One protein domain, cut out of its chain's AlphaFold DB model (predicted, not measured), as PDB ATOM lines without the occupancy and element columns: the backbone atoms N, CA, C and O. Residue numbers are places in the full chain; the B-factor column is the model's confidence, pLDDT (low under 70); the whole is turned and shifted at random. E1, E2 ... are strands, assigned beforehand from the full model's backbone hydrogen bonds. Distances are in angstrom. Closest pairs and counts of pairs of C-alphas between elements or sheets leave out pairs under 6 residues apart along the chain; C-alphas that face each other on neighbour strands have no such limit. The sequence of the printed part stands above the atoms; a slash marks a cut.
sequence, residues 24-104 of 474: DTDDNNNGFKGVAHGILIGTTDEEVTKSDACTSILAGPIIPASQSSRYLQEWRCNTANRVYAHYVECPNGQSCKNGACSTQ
ATOM      1  N   ASP A  24       1.623 -28.505 -22.251       70.44
ATOM      2  CA  ASP A  24       1.009 -29.815 -22.412       70.44
ATOM      3  C   ASP A  24      -0.427 -29.747 -21.884       70.44
ATOM      4  O   ASP A  24      -0.656 -29.264 -20.776       70.44
ATOM      5  N   THR A  25      -1.411 -30.135 -22.696       63.38
ATOM      6  CA  THR A  25      -2.830 -29.896 -22.383       63.38
ATOM      7  C   THR A  25      -3.423 -30.853 -21.352       63.38
ATOM      8  O   THR A  25      -4.546 -30.613 -20.908       63.38
ATOM      9  N   ASP A  26      -2.732 -31.937 -20.998       59.56
ATOM     10  CA  ASP A  26      -3.238 -32.949 -20.067       59.56
ATOM     11  C   ASP A  26      -2.256 -33.345 -18.950       59.56
ATOM     12  O   ASP A  26      -2.420 -34.393 -18.335       59.56
ATOM     13  N   ASP A  27      -1.328 -32.458 -18.576       54.78
ATOM     14  CA  ASP A  27      -0.558 -32.527 -17.320       54.78
ATOM     15  C   ASP A  27       0.161 -33.877 -17.051       54.78
ATOM     16  O   ASP A  27       0.146 -34.398 -15.933       54.78
ATOM     17  N   ASN A  28       0.890 -34.395 -18.050       56.31
ATOM     18  CA  ASN A  28       1.906 -35.457 -17.931       56.31
ATOM     19  C   ASN A  28       1.455 -36.825 -17.345       56.31
ATOM     20  O   ASN A  28       1.567 -37.079 -16.140       56.31
ATOM     21  N   ASN A  29       1.228 -37.812 -18.225       52.38
ATOM     22  CA  ASN A  29       1.186 -39.258 -17.930       52.38
ATOM     23  C   ASN A  29      -0.085 -39.787 -17.267       52.38
ATOM     24  O   ASN A  29      -0.029 -40.651 -16.384       52.38
ATOM     25  N   ASN A  30      -1.242 -39.291 -17.691       53.22
ATOM     26  CA  ASN A  30      -2.535 -39.784 -17.211       53.22
ATOM     27  C   ASN A  30      -3.294 -40.618 -18.257       53.22
ATOM     28  O   ASN A  30      -4.342 -41.181 -17.934       53.22
ATOM     29  N   GLY A  31      -2.748 -40.758 -19.470       53.88
ATOM     30  CA  GLY A  31      -3.357 -41.548 -20.535       53.88
ATOM     31  C   GLY A  31      -4.648 -40.944 -21.086       53.88
ATOM     32  O   GLY A  31      -5.406 -41.665 -21.738       53.88
ATOM     33  N   PHE A  32      -4.922 -39.661 -20.834       57.12
ATOM     34  CA  PHE A  32      -5.938 -38.923 -21.576       57.12
ATOM     35  C   PHE A  32      -5.378 -38.486 -22.935       57.12
ATOM     36  O   PHE A  32      -4.285 -38.880 -23.319       57.12
ATOM     37  N   LYS A  33      -6.211 -37.823 -23.742       65.31
ATOM     38  CA  LYS A  33      -5.790 -37.346 -25.057       65.31
ATOM     39  C   LYS A  33      -5.212 -35.946 -24.899       65.31
ATOM     40  O   LYS A  33      -5.996 -35.007 -24.730       65.31
ATOM     41  N   GLY A  34      -3.905 -35.823 -25.072       68.19
ATOM     42  CA  GLY A  34      -3.168 -34.576 -24.962       68.19
ATOM     43  C   GLY A  34      -2.657 -34.007 -26.283       68.19
ATOM     44  O   GLY A  34      -2.708 -34.621 -27.362       68.19
ATOM     45  N   VAL A  35      -2.179 -32.769 -26.184       73.00
ATOM     46  CA  VAL A  35      -1.416 -32.040 -27.190       73.00
ATOM     47  C   VAL A  35      -0.285 -31.308 -26.476       73.00
ATOM     48  O   VAL A  35      -0.542 -30.457 -25.627       73.00
ATOM     49  N   ALA A  36       0.953 -31.572 -26.888       76.88
ATOM     50  CA  ALA A  36       2.119 -30.819 -26.449       76.88
ATOM     51  C   ALA A  36       2.563 -29.827 -27.526       76.88
ATOM     52  O   ALA A  36       2.676 -30.166 -28.711       76.88
ATOM     53  N   HIS A  37       2.844 -28.602 -27.096       74.00
ATOM     54  CA  HIS A  37       3.347 -27.520 -27.926       74.00
ATOM     55  C   HIS A  37       4.621 -26.927 -27.318       74.00
ATOM     56  O   HIS A  37       4.662 -26.652 -26.122       74.00
ATOM     57  N   GLY A  38       5.666 -26.743 -28.125       79.62
ATOM     58  CA  GLY A  38       6.946 -26.190 -27.680       79.62
ATOM     59  C   GLY A  38       8.114 -26.621 -28.566       79.62
ATOM     60  O   GLY A  38       7.917 -27.104 -29.678       79.62
ATOM     61  N   ILE A  39       9.347 -26.477 -28.073       74.44
ATOM     62  CA  ILE A  39      10.554 -26.859 -28.827       74.44
ATOM     63  C   ILE A  39      10.834 -28.362 -28.698       74.44
ATOM     64  O   ILE A  39      10.911 -28.891 -27.584       74.44
ATOM     65  N   LEU A  40      11.037 -29.051 -29.826       78.62
ATOM     66  CA  LEU A  40      11.332 -30.486 -29.870       78.62
ATOM     67  C   LEU A  40      12.697 -30.806 -29.241       78.62
ATOM     68  O   LEU A  40      13.707 -30.147 -29.516       78.62
ATOM     69  N   ILE A  41      12.753 -31.856 -28.417       76.38
ATOM     70  CA  ILE A  41      13.998 -32.320 -27.796       76.38
ATOM     71  C   ILE A  41      15.079 -32.644 -28.845       76.38
ATOM     72  O   ILE A  41      14.812 -33.268 -29.868       76.38
ATOM     73  N   GLY A  42      16.322 -32.228 -28.581       75.38
ATOM     74  CA  GLY A  42      17.451 -32.427 -29.501       75.38
ATOM     75  C   GLY A  42      17.583 -31.365 -30.598       75.38
ATOM     76  O   GLY A  42      18.529 -31.432 -31.379       75.38
ATOM     77  N   THR A  43      16.692 -30.369 -30.630       72.19
ATOM     78  CA  THR A  43      16.744 -29.233 -31.562       72.19
ATOM     79  C   THR A  43      16.965 -27.914 -30.812       72.19
ATOM     80  O   THR A  43      16.699 -27.823 -29.608       72.19
ATOM     81  N   THR A  44      17.490 -26.894 -31.498       71.00
ATOM     82  CA  THR A  44      17.684 -25.557 -30.909       71.00
ATOM     83  C   THR A  44      16.486 -24.633 -31.113       71.00
ATOM     84  O   THR A  44      16.255 -23.783 -30.261       71.00
ATOM     85  N   ASP A  45      15.713 -24.813 -32.192       74.25
ATOM     86  CA  ASP A  45      14.665 -23.869 -32.610       74.25
ATOM     87  C   ASP A  45      13.448 -24.536 -33.295       74.25
ATOM     88  O   ASP A  45      12.636 -23.836 -33.897       74.25
ATOM     89  N   GLU A  46      13.300 -25.869 -33.264       78.62
ATOM     90  CA  GLU A  46      12.161 -26.526 -33.929       78.62
ATOM     91  C   GLU A  46      10.918 -26.512 -33.031       78.62
ATOM     92  O   GLU A  46      10.759 -27.350 -32.142       78.62
ATOM     93  N   GLU A  47      10.036 -25.547 -33.275       80.62
ATOM     94  CA  GLU A  47       8.716 -25.463 -32.655       80.62
ATOM     95  C   GLU A  47       7.756 -26.490 -33.266       80.62
ATOM     96  O   GLU A  47       7.601 -26.586 -34.486       80.62
ATOM     97  N   VAL A  48       7.103 -27.271 -32.408       74.50
ATOM     98  CA  VAL A  48       6.197 -28.342 -32.812       74.50
ATOM     99  C   VAL A  48       4.918 -28.327 -31.988       74.50
ATOM    100  O   VAL A  48       4.934 -28.053 -30.794       74.50
ATOM    101  N   THR A  49       3.817 -28.715 -32.630       77.62
ATOM    102  CA  THR A  49       2.573 -29.123 -31.968       77.62
ATOM    103  C   THR A  49       2.348 -30.594 -32.279       77.62
ATOM    104  O   THR A  49       2.238 -30.971 -33.450       77.62
ATOM    105  N   LYS A  50       2.316 -31.445 -31.254       79.19
ATOM    106  CA  LYS A  50       2.149 -32.895 -31.395       79.19
ATOM    107  C   LYS A  50       1.005 -33.364 -30.512       79.19
ATOM    108  O   LYS A  50       0.898 -32.934 -29.374       79.19
ATOM    109  N   SER A  51       0.151 -34.226 -31.051       76.94
ATOM    110  CA  SER A  51      -0.983 -34.802 -30.329       76.94
ATOM    111  C   SER A  51      -0.742 -36.270 -30.044       76.94
ATOM    112  O   SER A  51      -0.099 -36.961 -30.842       76.94
ATOM    113  N   ASP A  52      -1.328 -36.743 -28.956       78.69
ATOM    114  CA  ASP A  52      -1.239 -38.136 -28.554       78.69
ATOM    115  C   ASP A  52      -1.872 -39.075 -29.567       78.69
ATOM    116  O   ASP A  52      -2.888 -38.782 -30.212       78.69
ATOM    117  N   ALA A  53      -1.248 -40.239 -29.714       79.12
ATOM    118  CA  ALA A  53      -1.614 -41.186 -30.744       79.12
ATOM    119  C   ALA A  53      -1.395 -42.626 -30.293       79.12
ATOM    120  O   ALA A  53      -0.448 -42.958 -29.587       79.12
ATOM    121  N   CYS A  54      -2.260 -43.526 -30.751       80.75
ATOM    122  CA  CYS A  54      -2.059 -44.947 -30.506       80.75
ATOM    123  C   CYS A  54      -1.023 -45.501 -31.484       80.75
ATOM    124  O   CYS A  54      -1.003 -45.123 -32.656       80.75
ATOM    125  N   THR A  55      -0.191 -46.428 -31.023       66.06
ATOM    126  CA  THR A  55       0.849 -47.072 -31.841       66.06
ATOM    127  C   THR A  55       0.650 -48.578 -31.873       66.06
ATOM    128  O   THR A  55       0.125 -49.160 -30.930       66.06
ATOM    129  N   SER A  56       1.014 -49.238 -32.971       63.50
ATOM    130  CA  SER A  56       0.761 -50.686 -33.141       63.50
ATOM    131  C   SER A  56       1.596 -51.576 -32.210       63.50
ATOM    132  O   SER A  56       1.145 -52.648 -31.809       63.50
ATOM    133  N   ILE A  57       2.792 -51.116 -31.849       61.00
ATOM    134  CA  ILE A  57       3.736 -51.726 -30.906       61.00
ATOM    135  C   ILE A  57       4.456 -50.599 -30.152       61.00
ATOM    136  O   ILE A  57       4.385 -49.443 -30.576       61.00
ATOM    137  N   LEU A  58       5.179 -50.914 -29.076       66.06
ATOM    138  CA  LEU A  58       6.004 -49.934 -28.363       66.06
ATOM    139  C   LEU A  58       6.993 -49.258 -29.335       66.06
ATOM    140  O   LEU A  58       7.742 -49.951 -30.022       66.06
ATOM    141  N   ALA A  59       6.970 -47.923 -29.414       65.88
ATOM    142  CA  ALA A  59       7.734 -47.134 -30.392       65.88
ATOM    143  C   ALA A  59       7.482 -47.501 -31.878       65.88
ATOM    144  O   ALA A  59       8.342 -47.297 -32.733       65.88
ATOM    145  N   GLY A  60       6.301 -48.045 -32.191       62.16
ATOM    146  CA  GLY A  60       5.874 -48.413 -33.543       62.16
ATOM    147  C   GLY A  60       5.120 -47.311 -34.298       62.16
ATOM    148  O   GLY A  60       4.935 -46.207 -33.784       62.16
ATOM    149  N   PRO A  61       4.636 -47.601 -35.521       69.62
ATOM    150  CA  PRO A  61       3.873 -46.641 -36.314       69.62
ATOM    151  C   PRO A  61       2.533 -46.289 -35.655       69.62
ATOM    152  O   PRO A  61       1.891 -47.150 -35.036       69.62
ATOM    153  N   ILE A  62       2.116 -45.031 -35.842       69.06
ATOM    154  CA  ILE A  62       0.810 -44.509 -35.425       69.06
ATOM    155  C   ILE A  62      -0.296 -45.254 -36.179       69.06
ATOM    156  O   ILE A  62      -0.237 -45.394 -37.401       69.06
ATOM    157  N   ILE A  63      -1.308 -45.721 -35.450       61.34
ATOM    158  CA  ILE A  63      -2.491 -46.369 -36.024       61.34
ATOM    159  C   ILE A  63      -3.655 -45.374 -36.154       61.34
ATOM    160  O   ILE A  63      -3.718 -44.397 -35.403       61.34
ATOM    161  N   PRO A  64      -4.602 -45.601 -37.082       71.12
ATOM    162  CA  PRO A  64      -5.771 -44.739 -37.238       71.12
ATOM    163  C   PRO A  64      -6.592 -44.617 -35.947       71.12
ATOM    164  O   PRO A  64      -6.752 -45.593 -35.218       71.12
ATOM    165  N   ALA A  65      -7.207 -43.452 -35.714       55.22
ATOM    166  CA  ALA A  65      -8.029 -43.181 -34.525       55.22
ATOM    167  C   ALA A  65      -9.239 -44.127 -34.349       55.22
ATOM    168  O   ALA A  65      -9.800 -44.222 -33.255       55.22
ATOM    169  N   SER A  66      -9.641 -44.824 -35.417       50.44
ATOM    170  CA  SER A  66     -10.695 -45.843 -35.415       50.44
ATOM    171  C   SER A  66     -10.250 -47.197 -34.852       50.44
ATOM    172  O   SER A  66     -11.100 -48.023 -34.530       50.44
ATOM    173  N   GLN A  67      -8.944 -47.430 -34.719       57.16
ATOM    174  CA  GLN A  67      -8.365 -48.668 -34.207       57.16
ATOM    175  C   GLN A  67      -7.932 -48.502 -32.745       57.16
ATOM    176  O   GLN A  67      -7.705 -47.386 -32.274       57.16
ATOM    177  N   SER A  68      -7.821 -49.619 -32.023       68.75
ATOM    178  CA  SER A  68      -7.288 -49.647 -30.661       68.75
ATOM    179  C   SER A  68      -5.983 -50.435 -30.577       68.75
ATOM    180  O   SER A  68      -5.734 -51.356 -31.355       68.75
ATOM    181  N   SER A  69      -5.132 -50.057 -29.627       71.25
ATOM    182  CA  SER A  69      -3.878 -50.744 -29.311       71.25
ATOM    183  C   SER A  69      -3.642 -50.744 -27.807       71.25
ATOM    184  O   SER A  69      -4.288 -50.008 -27.069       71.25
ATOM    185  N   ARG A  70      -2.699 -51.556 -27.335       75.88
ATOM    186  CA  ARG A  70      -2.205 -51.446 -25.961       75.88
ATOM    187  C   ARG A  70      -1.205 -50.312 -25.769       75.88
ATOM    188  O   ARG A  70      -0.951 -49.966 -24.629       75.88
ATOM    189  N   TYR A  71      -0.665 -49.728 -26.837       74.25
ATOM    190  CA  TYR A  71       0.416 -48.747 -26.737       74.25
ATOM    191  C   TYR A  71      -0.052 -47.339 -27.111       74.25
ATOM    192  O   TYR A  71      -0.602 -47.116 -28.195       74.25
ATOM    193  N   LEU A  72       0.208 -46.399 -26.208       78.75
ATOM    194  CA  LEU A  72       0.014 -44.965 -26.369       78.75
ATOM    195  C   LEU A  72       1.379 -44.304 -26.599       78.75
ATOM    196  O   LEU A  72       2.332 -44.551 -25.861       78.75
ATOM    197  N   GLN A  73       1.471 -43.485 -27.642       82.81
ATOM    198  CA  GLN A  73       2.503 -42.468 -27.779       82.81
ATOM    199  C   GLN A  73       1.943 -41.173 -27.196       82.81
ATOM    200  O   GLN A  73       1.069 -40.556 -27.803       82.81
ATOM    201  N   GLU A  74       2.459 -40.805 -26.033       77.69
ATOM    202  CA  GLU A  74       2.130 -39.588 -25.302       77.69
ATOM    203  C   GLU A  74       3.187 -38.522 -25.610       77.69
ATOM    204  O   GLU A  74       4.386 -38.748 -25.421       77.69
ATOM    205  N   TRP A  75       2.771 -37.372 -26.122       80.50
ATOM    206  CA  TRP A  75       3.632 -36.220 -26.345       80.50
ATOM    207  C   TRP A  75       3.523 -35.279 -25.166       80.50
ATOM    208  O   TRP A  75       2.434 -34.840 -24.838       80.50
ATOM    209  N   ARG A  76       4.659 -34.937 -24.558       75.94
ATOM    210  CA  ARG A  76       4.653 -34.169 -23.311       75.94
ATOM    211  C   ARG A  76       5.878 -33.290 -23.127       75.94
ATOM    212  O   ARG A  76       6.873 -33.419 -23.851       75.94
ATOM    213  N   CYS A  77       5.820 -32.419 -22.126       79.12
ATOM    214  CA  CYS A  77       6.897 -31.497 -21.776       79.12
ATOM    215  C   CYS A  77       7.844 -32.094 -20.726       79.12
ATOM    216  O   CYS A  77       7.421 -32.588 -19.683       79.12
ATOM    217  N   ASN A  78       9.157 -32.056 -20.980       73.94
ATOM    218  CA  ASN A  78      10.159 -32.457 -19.987       73.94
ATOM    219  C   ASN A  78      10.530 -31.309 -19.027       73.94
ATOM    220  O   ASN A  78      10.174 -30.151 -19.230       73.94
ATOM    221  N   THR A  79      11.341 -31.620 -18.011       78.00
ATOM    222  CA  THR A  79      11.839 -30.645 -17.019       78.00
ATOM    223  C   THR A  79      12.780 -29.582 -17.594       78.00
ATOM    224  O   THR A  79      13.119 -28.633 -16.899       78.00
ATOM    225  N   ALA A  80      13.238 -29.752 -18.837       79.00
ATOM    226  CA  ALA A  80      14.033 -28.776 -19.575       79.00
ATOM    227  C   ALA A  80      13.170 -27.945 -20.544       79.00
ATOM    228  O   ALA A  80      13.713 -27.310 -21.448       79.00
ATOM    229  N   ASN A  81      11.842 -27.964 -20.371       78.56
ATOM    230  CA  ASN A  81      10.893 -27.215 -21.182       78.56
ATOM    231  C   ASN A  81      10.977 -27.589 -22.681       78.56
ATOM    232  O   ASN A  81      11.127 -26.731 -23.555       78.56
ATOM    233  N   ARG A  82      10.985 -28.897 -22.984       76.81
ATOM    234  CA  ARG A  82      11.040 -29.452 -24.353       76.81
ATOM    235  C   ARG A  82       9.980 -30.525 -24.583       76.81
ATOM    236  O   ARG A  82       9.767 -31.368 -23.711       76.81
ATOM    237  N   VAL A  83       9.404 -30.536 -25.787       78.50
ATOM    238  CA  VAL A  83       8.440 -31.543 -26.258       78.50
ATOM    239  C   VAL A  83       9.173 -32.837 -26.610       78.50
ATOM    240  O   VAL A  83      10.176 -32.818 -27.330       78.50
ATOM    241  N   TYR A  84       8.676 -33.976 -26.132       76.00
ATOM    242  CA  TYR A  84       9.184 -35.299 -26.497       76.00
ATOM    243  C   TYR A  84       8.087 -36.365 -26.437       76.00
ATOM    244  O   TYR A  84       7.080 -36.191 -25.755       76.00
ATOM    245  N   ALA A  85       8.302 -37.477 -27.143       79.06
ATOM    246  CA  ALA A  85       7.409 -38.629 -27.109       79.06
ATOM    247  C   ALA A  85       7.807 -39.602 -25.991       79.06
ATOM    248  O   ALA A  85       8.958 -40.046 -25.911       79.06
ATOM    249  N   HIS A  86       6.836 -39.984 -25.173       77.38
ATOM    250  CA  HIS A  86       6.908 -41.075 -24.220       77.38
ATOM    251  C   HIS A  86       5.978 -42.206 -24.663       77.38
ATOM    252  O   HIS A  86       4.867 -41.970 -25.127       77.38
ATOM    253  N   TYR A  87       6.437 -43.450 -24.551       78.50
ATOM    254  CA  TYR A  87       5.659 -44.611 -24.973       78.50
ATOM    255  C   TYR A  87       5.208 -45.389 -23.749       78.50
ATOM    256  O   TYR A  87       6.039 -45.843 -22.961       78.50
ATOM    257  N   VAL A  88       3.895 -45.547 -23.615       70.06
ATOM    258  CA  VAL A  88       3.250 -46.141 -22.443       70.06
ATOM    259  C   VAL A  88       2.371 -47.303 -22.894       70.06
ATOM    260  O   VAL A  88       1.695 -47.228 -23.920       70.06
ATOM    261  N   GLU A  89       2.381 -48.401 -22.137       79.00
ATOM    262  CA  GLU A  89       1.373 -49.453 -22.283       79.00
ATOM    263  C   GLU A  89       0.164 -49.102 -21.410       79.00
ATOM    264  O   GLU A  89       0.316 -48.811 -20.222       79.00
ATOM    265  N   CYS A  90      -1.037 -49.103 -21.992       74.69
ATOM    266  CA  CYS A  90      -2.252 -48.777 -21.263       74.69
ATOM    267  C   CYS A  90      -2.459 -49.740 -20.081       74.69
ATOM    268  O   CYS A  90      -2.216 -50.945 -20.224       74.69
ATOM    269  N   PRO A  91      -2.957 -49.242 -18.934       71.31
ATOM    270  CA  PRO A  91      -3.213 -50.064 -17.758       71.31
ATOM    271  C   PRO A  91      -4.116 -51.268 -18.051       71.31
ATOM    272  O   PRO A  91      -4.969 -51.233 -18.940       71.31
ATOM    273  N   ASN A  92      -3.967 -52.330 -17.256       62.25
ATOM    274  CA  ASN A  92      -4.757 -53.555 -17.401       62.25
ATOM    275  C   ASN A  92      -6.267 -53.256 -17.456       62.25
ATOM    276  O   ASN A  92      -6.821 -52.648 -16.543       62.25
ATOM    277  N   GLY A  93      -6.929 -53.716 -18.523       59.31
ATOM    278  CA  GLY A  93      -8.358 -53.477 -18.766       59.31
ATOM    279  C   GLY A  93      -8.672 -52.214 -19.577       59.31
ATOM    280  O   GLY A  93      -9.839 -51.953 -19.857       59.31
ATOM    281  N   GLN A  94      -7.655 -51.455 -19.990       72.75
ATOM    282  CA  GLN A  94      -7.787 -50.317 -20.893       72.75
ATOM    283  C   GLN A  94      -7.146 -50.613 -22.249       72.75
ATOM    284  O   GLN A  94      -6.260 -51.457 -22.383       72.75
ATOM    285  N   SER A  95      -7.586 -49.886 -23.270       78.31
ATOM    286  CA  SER A  95      -6.904 -49.847 -24.564       78.31
ATOM    287  C   SER A  95      -6.774 -48.405 -25.024       78.31
ATOM    288  O   SER A  95      -7.660 -47.590 -24.759       78.31
ATOM    289  N   CYS A  96      -5.672 -48.099 -25.703       74.56
ATOM    290  CA  CYS A  96      -5.487 -46.828 -26.375       74.56
ATOM    291  C   CYS A  96      -6.462 -46.772 -27.545       74.56
ATOM    292  O   CYS A  96      -6.398 -47.623 -28.433       74.56
ATOM    293  N   LYS A  97      -7.329 -45.761 -27.572       77.62
ATOM    294  CA  LYS A  97      -8.171 -45.413 -28.717       77.62
ATOM    295  C   LYS A  97      -8.160 -43.902 -28.895       77.62
ATOM    296  O   LYS A  97      -8.337 -43.170 -27.928       77.62
ATOM    297  N   ASN A  98      -7.973 -43.434 -30.130       72.50
ATOM    298  CA  ASN A  98      -7.927 -42.001 -30.453       72.50
ATOM    299  C   ASN A  98      -6.942 -41.194 -29.573       72.50
ATOM    300  O   ASN A  98      -7.233 -40.056 -29.215       72.50
ATOM    301  N   GLY A  99      -5.798 -41.791 -29.219       71.00
ATOM    302  CA  GLY A  99      -4.773 -41.133 -28.405       71.00
ATOM    303  C   GLY A  99      -5.063 -41.089 -26.904       71.00
ATOM    304  O   GLY A  99      -4.439 -40.295 -26.232       71.00
ATOM    305  N   ALA A 100      -5.982 -41.909 -26.374       72.31
ATOM    306  CA  ALA A 100      -6.223 -42.018 -24.932       72.31
ATOM    307  C   ALA A 100      -6.424 -43.474 -24.491       72.31
ATOM    308  O   ALA A 100      -7.125 -44.245 -25.156       72.31
ATOM    309  N   CYS A 101      -5.861 -43.843 -23.344       72.88
ATOM    310  CA  CYS A 101      -6.176 -45.076 -22.638       72.88
ATOM    311  C   CYS A 101      -7.535 -44.925 -21.940       72.88
ATOM    312  O   CYS A 101      -7.732 -44.062 -21.091       72.88
ATOM    313  N   SER A 102      -8.502 -45.769 -22.297       65.69
ATOM    314  CA  SER A 102      -9.810 -45.780 -21.636       65.69
ATOM    315  C   SER A 102     -10.250 -47.201 -21.311       65.69
ATOM    316  O   SER A 102     -10.043 -48.134 -22.096       65.69
ATOM    317  N   THR A 103     -10.858 -47.376 -20.135       55.47
ATOM    318  CA  THR A 103     -11.701 -48.544 -19.857       55.47
ATOM    319  C   THR A 103     -12.941 -48.391 -20.722       55.47
ATOM    320  O   THR A 103     -13.562 -47.329 -20.689       55.47
ATOM    321  N   GLN A 104     -13.331 -49.413 -21.482       50.28
ATOM    322  CA  GLN A 104     -14.645 -49.401 -22.121       50.28
ATOM    323  C   GLN A 104     -15.707 -49.292 -21.018       50.28
ATOM    324  O   GLN A 104     -15.970 -50.255 -20.301       50.28
TER     325      GLN A 104
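AT A GLANCE: This is residues 24 to 104 of the 474 residues of an uncharacterized protein of Candidatus Micrarchaeota archaeon (UniProt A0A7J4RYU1). A long hairpin, E4 and E5, makes the core of this elongated domain; the hairpin E1 and E2 packs near the E4-to-E5 turn, and the small hairpin E6 and E7 packs near the beginning of E4. Strand E2 runs on through a sharp bend into short E3, which edges E4 near that same beginning and makes a three-stranded sheet. The printed part has 81 residues with no named helix and seven named strands, E1 to E7 in order along the chain, and its class is all strand, though under half of the residues, 35, are in named elements. The sheet order E3, E4, E5 is antiparallel, and E1 with E2 and E6 with E7 are antiparallel pairs. The whole is compact, with a radius of gyration of the C-alphas of 12.4 A and spans of 39 by 23 by 17 A.

HOW THE PARTS SIT: E1, residues 35 to 39, and E2, residues 47 to 51, form a hairpin, with N 36 and O 50 2.8 A apart, within hydrogen-bond range. E2 runs on into E3, residues 53 to 55, across a break of 1 residue, at 71 degrees. E3, E4, residues 71 to 77, and E5, residues 83 to 89, form a meander, each strand the antiparallel neighbour of the one before; E3 and E5 are its edge strands. Within hydrogen-bond range are N 73 and O 53, 2.8 A, and N 74 and O 86, 2.8 A. The closest C-alphas of E1 and E4 are those of Ala 36 and Arg 76, 5.2 A apart. E6, residues 94 to 97, and E7, residues 100 to 103, form a hairpin, with N 97 and O 100 2.9 A apart, within hydrogen-bond range. The closest C-alphas of E4 and E6 are those of Leu 72 and Cys 96, 5.8 A apart. E5 and E6 are only just apart, at 8.4 A, and E1 and E7 are apart.

IN THESE COORDINATES: E1 begins at C-alpha 35, (-1.416, -32.040, -27.190), and is 13.1 A long; E2 is 13.7 A and E3 6.5 A. E4 begins at C-alpha 71, (0.416, -48.747, -26.737), and is 19.1 A long; E5 is 19.7 A. E6 is 9.2 A, and E7, 9.9 A, ends at C-alpha 103, (-11.701, -48.544, -19.857).

THE WHOLE: The C-alphas of Thr 44 and Gln 104, the two farthest apart, are 41.1 A apart. The printed part has no cut. The link from E3 to E4, residues 56 to 70, is long, and in it residues 68 to 69 pair antiparallel with residues 96 to 97 of E6. Mean pLDDT of the printed part is 70.7; it is under 70 at residues 25 to 34, 55 to 63, 65 to 68, 92 to 93 and 102 to 104.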